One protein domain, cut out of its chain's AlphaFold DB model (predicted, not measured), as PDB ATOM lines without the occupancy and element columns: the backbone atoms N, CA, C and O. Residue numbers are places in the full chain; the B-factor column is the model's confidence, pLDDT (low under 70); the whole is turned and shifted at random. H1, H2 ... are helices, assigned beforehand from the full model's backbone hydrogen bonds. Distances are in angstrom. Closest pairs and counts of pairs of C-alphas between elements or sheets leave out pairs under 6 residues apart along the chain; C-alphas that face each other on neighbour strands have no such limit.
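This is residues 17 to 67 of the 145 residues of an uncharacterized protein of Brassica oleracea var. oleracea (UniProt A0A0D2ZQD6). A long helix, H1, has a shorter one, H2, folded back over part of it in a loose helical hairpin. A long loop, residues 36 to 47, reaches one end of the rod-like outline, and a small turn at residues 61 to 66 reaches the other. The printed part has 51 residues, two named helices in the order H1, H2 and no named strand; its class is all helix. It is loose, with a radius of gyration of the C-alphas of 13.0 A and spans of 44 by 20 by 11 A.

H1 is residues 17 to 35, 27.2 A long, from C-alpha 17 at (12.104, 21.679, -14.824). H2 is residues 48 to 58, 15.5 A long, ending with C-alpha 58 at (20.673, 28.146, -11.035).

H1, with residues 21 to 29 alone, touches H2; the closest C-alphas, of Val 25 and Val 55, are 6.2 A apart. This hairpin runs opposite ways at a steep tilt of 45 degrees. In H1 and H2 every O i to N i+4 pair is within hydrogen-bond range. Residues 61 to 62 pair antiparallel with 65 to 66.

The C-alphas farthest apart, of Asp 40 and Lys 63, are 44.5 A apart. The printed part has no cut. The link from H1 to H2 is long, and within it residues 37 to 44 have pLDDT under 70.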
ATOM      1  N   LEU A  17      11.356  20.488 -15.209       89.50
ATOM      2  CA  LEU A  17      12.104  21.679 -14.824       89.50
ATOM      3  C   LEU A  17      12.991  21.379 -13.614       89.50
ATOM      4  O   LEU A  17      14.180  21.684 -13.623       89.50
ATOM      5  N   VAL A  18      12.420  20.754 -12.582       89.12
ATOM      6  CA  VAL A  18      13.151  20.424 -11.351       89.12
ATOM      7  C   VAL A  18      14.282  19.447 -11.652       89.12
ATOM      8  O   VAL A  18      15.376  19.623 -11.131       89.12
ATOM      9  N   ARG A  19      14.062  18.464 -12.532       91.31
ATOM     10  CA  ARG A  19      15.121  17.557 -12.993       91.31
ATOM     11  C   ARG A  19      16.302  18.319 -13.591       91.31
ATOM     12  O   ARG A  19      17.419  18.085 -13.152       91.31
ATOM     13  N   VAL A  20      16.054  19.237 -14.529       92.62
ATOM     14  CA  VAL A  20      17.110  20.041 -15.179       92.62
ATOM     15  C   VAL A  20      17.862  20.900 -14.163       92.62
ATOM     16  O   VAL A  20      19.089  20.960 -14.180       92.62
ATOM     17  N   VAL A  21      17.136  21.536 -13.246       92.19
ATOM     18  CA  VAL A  21      17.730  22.379 -12.203       92.19
ATOM     19  C   VAL A  21      18.596  21.555 -11.251       92.19
ATOM     20  O   VAL A  21      19.706  21.964 -10.930       92.19
ATOM     21  N   VAL A  22      18.124  20.381 -10.823       91.56
ATOM     22  CA  VAL A  22      18.893  19.487  -9.947       91.56
ATOM     23  C   VAL A  22      20.154  18.996 -10.648       91.56
ATOM     24  O   VAL A  22      21.220  19.041 -10.043       91.56
ATOM     25  N   THR A  23      20.060  18.584 -11.917       93.31
ATOM     26  CA  THR A  23      21.247  18.177 -12.681       93.31
ATOM     27  C   THR A  23      22.243  19.322 -12.815       93.31
ATOM     28  O   THR A  23      23.424  19.114 -12.578       93.31
ATOM     29  N   LEU A  24      21.771  20.541 -13.103       95.12
ATOM     30  CA  LEU A  24      22.629  21.716 -13.249       95.12
ATOM     31  C   LEU A  24      23.370  22.050 -11.948       95.12
ATOM     32  O   LEU A  24      24.587  22.204 -11.959       95.12
ATOM     33  N   VAL A  25      22.646  22.123 -10.827       93.50
ATOM     34  CA  VAL A  25      23.234  22.417  -9.512       93.50
ATOM     35  C   VAL A  25      24.224  21.330  -9.106       93.50
ATOM     36  O   VAL A  25      25.300  21.645  -8.613       93.50
ATOM     37  N   GLN A  26      23.883  20.057  -9.316       92.50
ATOM     38  CA  GLN A  26      24.765  18.949  -8.964       92.50
ATOM     39  C   GLN A  26      26.058  18.974  -9.785       92.50
ATOM     40  O   GLN A  26      27.128  18.778  -9.215       92.50
ATOM     41  N   THR A  27      25.971  19.253 -11.089       94.50
ATOM     42  CA  THR A  27      27.146  19.413 -11.951       94.50
ATOM     43  C   THR A  27      28.011  20.586 -11.495       94.50
ATOM     44  O   THR A  27      29.188  20.385 -11.246       94.50
ATOM     45  N   GLN A  28      27.437  21.771 -11.264       93.56
ATOM     46  CA  GLN A  28      28.210  22.940 -10.822       93.56
ATOM     47  C   GLN A  28      28.885  22.731  -9.462       93.56
ATOM     48  O   GLN A  28      30.050  23.075  -9.289       93.56
ATOM     49  N   VAL A  29      28.175  22.132  -8.502       92.19
ATOM     50  CA  VAL A  29      28.753  21.773  -7.200       92.19
ATOM     51  C   VAL A  29      29.919  20.805  -7.384       92.19
ATOM     52  O   VAL A  29      30.960  20.990  -6.762       92.19
ATOM     53  N   GLN A  30      29.768  19.793  -8.238       90.06
ATOM     54  CA  GLN A  30      30.826  18.819  -8.492       90.06
ATOM     55  C   GLN A  30      32.035  19.450  -9.194       90.06
ATOM     56  O   GLN A  30      33.168  19.166  -8.812       90.06
ATOM     57  N   ASP A  31      31.810  20.308 -10.185       90.50
ATOM     58  CA  ASP A  31      32.866  20.992 -10.933       90.50
ATOM     59  C   ASP A  31      33.676  21.921 -10.020       90.50
ATOM     60  O   ASP A  31      34.904  21.940 -10.084       90.50
ATOM     61  N   GLU A  32      33.012  22.659  -9.125       90.38
ATOM     62  CA  GLU A  32      33.695  23.504  -8.142       90.38
ATOM     63  C   GLU A  32      34.451  22.684  -7.092       90.38
ATOM     64  O   GLU A  32      35.584  23.021  -6.755       90.38
ATOM     65  N   VAL A  33      33.875  21.578  -6.606       87.19
ATOM     66  CA  VAL A  33      34.596  20.656  -5.711       87.19
ATOM     67  C   VAL A  33      35.839  20.095  -6.404       87.19
ATOM     68  O   VAL A  33      36.887  20.006  -5.776       87.19
ATOM     69  N   SER A  34      35.744  19.768  -7.694       86.25
ATOM     70  CA  SER A  34      36.856  19.210  -8.475       86.25
ATOM     71  C   SER A  34      37.961  20.243  -8.728       86.25
ATOM     72  O   SER A  34      39.136  19.893  -8.734       86.25
ATOM     73  N   GLN A  35      37.619  21.528  -8.883       80.62
ATOM     74  CA  GLN A  35      38.610  22.611  -8.974       80.62
ATOM     75  C   GLN A  35      39.398  22.791  -7.672       80.62
ATOM     76  O   GLN A  35      40.606  23.019  -7.705       80.62
ATOM     77  N   LEU A  36      38.725  22.656  -6.527       76.75
ATOM     78  CA  LEU A  36      39.351  22.770  -5.207       76.75
ATOM     79  C   LEU A  36      40.216  21.553  -4.834       76.75
ATOM     80  O   LEU A  36      40.944  21.613  -3.852       76.75
ATOM     81  N   GLN A  37      40.158  20.469  -5.610       67.44
ATOM     82  CA  GLN A  37      40.941  19.241  -5.419       67.44
ATOM     83  C   GLN A  37      42.334  19.282  -6.067       67.44
ATOM     84  O   GLN A  37      42.953  18.237  -6.244       67.44
ATOM     85  N   THR A  38      42.832  20.457  -6.459       62.00
ATOM     86  CA  THR A  38      44.109  20.554  -7.182       62.00
ATOM     87  C   THR A  38      45.355  20.457  -6.305       62.00
ATOM     88  O   THR A  38      46.423  20.263  -6.861       62.00
ATOM     89  N   GLU A  39      45.253  20.476  -4.974       54.06
ATOM     90  CA  GLU A  39      46.407  20.323  -4.079       54.06
ATOM     91  C   GLU A  39      46.018  19.483  -2.843       54.06
ATOM     92  O   GLU A  39      44.871  19.508  -2.397       54.06
ATOM     93  N   ASP A  40      46.975  18.708  -2.343       58.94
ATOM     94  CA  ASP A  40      46.926  17.506  -1.488       58.94
ATOM     95  C   ASP A  40      46.258  17.614  -0.083       58.94
ATOM     96  O   ASP A  40      46.777  17.086   0.898       58.94
ATOM     97  N   ASP A  41      45.087  18.251   0.059       55.91
ATOM     98  CA  ASP A  41      44.398  18.406   1.350       55.91
ATOM     99  C   ASP A  41      42.951  17.875   1.356       55.91
ATOM    100  O   ASP A  41      42.047  18.328   0.651       55.91
ATOM    101  N   ALA A  42      42.702  16.916   2.249       59.66
ATOM    102  CA  ALA A  42      41.451  16.180   2.428       59.66
ATOM    103  C   ALA A  42      40.294  16.993   3.068       59.66
ATOM    104  O   ALA A  42      39.553  16.471   3.904       59.66
ATOM    105  N   SER A  43      40.093  18.261   2.683       60.97
ATOM    106  CA  SER A  43      38.939  19.072   3.115       60.97
ATOM    107  C   SER A  43      38.129  19.634   1.935       60.97
ATOM    108  O   SER A  43      37.955  20.827   1.719       60.97
ATOM    109  N   THR A  44      37.566  18.709   1.169       65.12
ATOM    110  CA  THR A  44      36.826  18.899  -0.089       65.12
ATOM    111  C   THR A  44      35.344  19.239   0.099       65.12
ATOM    112  O   THR A  44      34.473  18.649  -0.538       65.12
ATOM    113  N   ASN A  45      35.011  20.184   0.981       74.00
ATOM    114  CA  ASN A  45      33.616  20.587   1.184       74.00
ATOM    115  C   ASN A  45      33.433  22.080   0.918       74.00
ATOM    116  O   ASN A  45      33.927  22.920   1.668       74.00
ATOM    117  N   LEU A  46      32.670  22.414  -0.129       85.75
ATOM    118  CA  LEU A  46      32.253  23.789  -0.399       85.75
ATOM    119  C   LEU A  46      31.580  24.397   0.836       85.75
ATOM    120  O   LEU A  46      30.732  23.777   1.485       85.75
ATOM    121  N   SER A  47      31.914  25.655   1.126       87.75
ATOM    122  CA  SER A  47      31.216  26.419   2.158       87.75
ATOM    123  C   SER A  47      29.716  26.462   1.862       87.75
ATOM    124  O   SER A  47      29.296  26.661   0.721       87.75
ATOM    125  N   ARG A  48      28.884  26.367   2.910       89.25
ATOM    126  CA  ARG A  48      27.421  26.522   2.793       89.25
ATOM    127  C   ARG A  48      27.026  27.809   2.070       89.25
ATOM    128  O   ARG A  48      26.029  27.822   1.356       89.25
ATOM    129  N   PHE A  49      27.794  28.882   2.263       87.94
ATOM    130  CA  PHE A  49      27.563  30.154   1.583       87.94
ATOM    131  C   PHE A  49      27.704  30.009   0.063       87.94
ATOM    132  O   PHE A  49      26.808  30.416  -0.673       87.94
ATOM    133  N   ARG A  50      28.769  29.338  -0.392       92.94
ATOM    134  CA  ARG A  50      29.021  29.089  -1.813       92.94
ATOM    135  C   ARG A  50      27.975  28.157  -2.425       92.94
ATOM    136  O   ARG A  50      27.444  28.445  -3.490       92.94
ATOM    137  N   ILE A  51      27.588  27.101  -1.706       91.56
ATOM    138  CA  ILE A  51      26.499  26.206  -2.135       91.56
ATOM    139  C   ILE A  51      25.191  26.991  -2.331       91.56
ATOM    140  O   ILE A  51      24.495  26.797  -3.326       91.56
ATOM    141  N   ASN A  52      24.852  27.895  -1.407       90.75
ATOM    142  CA  ASN A  52      23.647  28.718  -1.534       90.75
ATOM    143  C   ASN A  52      23.701  29.631  -2.761       90.75
ATOM    144  O   ASN A  52      22.688  29.785  -3.435       90.75
ATOM    145  N   GLU A  53      24.860  30.209  -3.065       92.31
ATOM    146  CA  GLU A  53      25.053  31.050  -4.247       92.31
ATOM    147  C   GLU A  53      24.803  30.274  -5.551       92.31
ATOM    148  O   GLU A  53      24.029  30.730  -6.394       92.31
ATOM    149  N   ILE A  54      25.368  29.067  -5.675       93.19
ATOM    150  CA  ILE A  54      25.155  28.158  -6.817       93.19
ATOM    151  C   ILE A  54      23.664  27.828  -6.987       93.19
ATOM    152  O   ILE A  54      23.113  27.862  -8.090       93.19
ATOM    153  N   VAL A  55      22.976  27.530  -5.883       90.69
ATOM    154  CA  VAL A  55      21.539  27.229  -5.905       90.69
ATOM    155  C   VAL A  55      20.723  28.462  -6.306       90.69
ATOM    156  O   VAL A  55      19.784  28.353  -7.093       90.69
ATOM    157  N   GLU A  56      21.054  29.644  -5.786       90.44
ATOM    158  CA  GLU A  56      20.310  30.879  -6.055       90.44
ATOM    159  C   GLU A  56      20.463  31.407  -7.483       90.44
ATOM    160  O   GLU A  56      19.539  32.065  -7.977       90.44
ATOM    161  N   SER A  57      21.599  31.133  -8.127       91.56
ATOM    162  CA  SER A  57      21.861  31.495  -9.521       91.56
ATOM    163  C   SER A  57      21.236  30.502 -10.510       91.56
ATOM    164  O   SER A  57      20.750  30.919 -11.561       91.56
ATOM    165  N   SER A  58      21.170  29.214 -10.154       92.06
ATOM    166  CA  SER A  58      20.673  28.146 -11.035       92.06
ATOM    167  C   SER A  58      19.161  27.909 -10.968       92.06
ATOM    168  O   SER A  58      18.554  27.458 -11.941       92.06
ATOM    169  N   VAL A  59      18.519  28.179  -9.828       91.31
ATOM    170  CA  VAL A  59      17.081  27.922  -9.659       91.31
ATOM    171  C   VAL A  59      16.263  29.092 -10.233       91.31
ATOM    172  O   VAL A  59      16.409  30.234  -9.786       91.31
ATOM    173  N   PRO A  60      15.331  28.847 -11.176       90.94
ATOM    174  CA  PRO A  60      14.543  29.910 -11.789       90.94
ATOM    175  C   PRO A  60      13.635  30.608 -10.769       90.94
ATOM    176  O   PRO A  60      13.122  29.998  -9.827       90.94
ATOM    177  N   LYS A  61      13.392  31.906 -10.984       89.62
ATOM    178  CA  LYS A  61      12.534  32.744 -10.131       89.62
ATOM    179  C   LYS A  61      11.215  33.061 -10.843       89.62
ATOM    180  O   LYS A  61      11.210  33.574 -11.955       89.62
ATOM    181  N   LYS A  62      10.079  32.830 -10.178       86.50
ATOM    182  CA  LYS A  62       8.738  33.249 -10.623       86.50
ATOM    183  C   LYS A  62       8.175  34.261  -9.632       86.50
ATOM    184  O   LYS A  62       8.004  33.941  -8.459       86.50
ATOM    185  N   LYS A  63       7.891  35.488 -10.091       86.56
ATOM    186  CA  LYS A  63       7.453  36.611  -9.230       86.56
ATOM    187  C   LYS A  63       8.392  36.834  -8.025       86.56
ATOM    188  O   LYS A  63       7.939  36.954  -6.892       86.56
ATOM    189  N   GLY A  64       9.706  36.795  -8.262       83.62
ATOM    190  CA  GLY A  64      10.733  36.953  -7.220       83.62
ATOM    191  C   GLY A  64      10.933  35.741  -6.298       83.62
ATOM    192  O   GLY A  64      11.774  35.792  -5.405       83.62
ATOM    193  N   ARG A  65      10.202  34.638  -6.504       83.75
ATOM    194  CA  ARG A  65      10.304  33.421  -5.692       83.75
ATOM    195  C   ARG A  65      10.995  32.302  -6.460       83.75
ATOM    196  O   ARG A  65      10.579  31.981  -7.569       83.75
ATOM    197  N   LEU A  66      12.005  31.691  -5.846       88.06
ATOM    198  CA  LEU A  66      12.671  30.502  -6.378       88.06
ATOM    199  C   LEU A  66      11.659  29.356  -6.527       88.06
ATOM    200  O   LEU A  66      10.911  29.049  -5.593       88.06
ATOM    201  N   VAL A  67      11.602  28.765  -7.718       85.75
ATOM    202  CA  VAL A  67      10.685  27.665  -8.037       85.75
ATOM    203  C   VAL A  67      10.995  26.457  -7.150       85.75
ATOM    204  O   VAL A  67      12.148  26.168  -6.852       85.75
TER     205      VAL A  67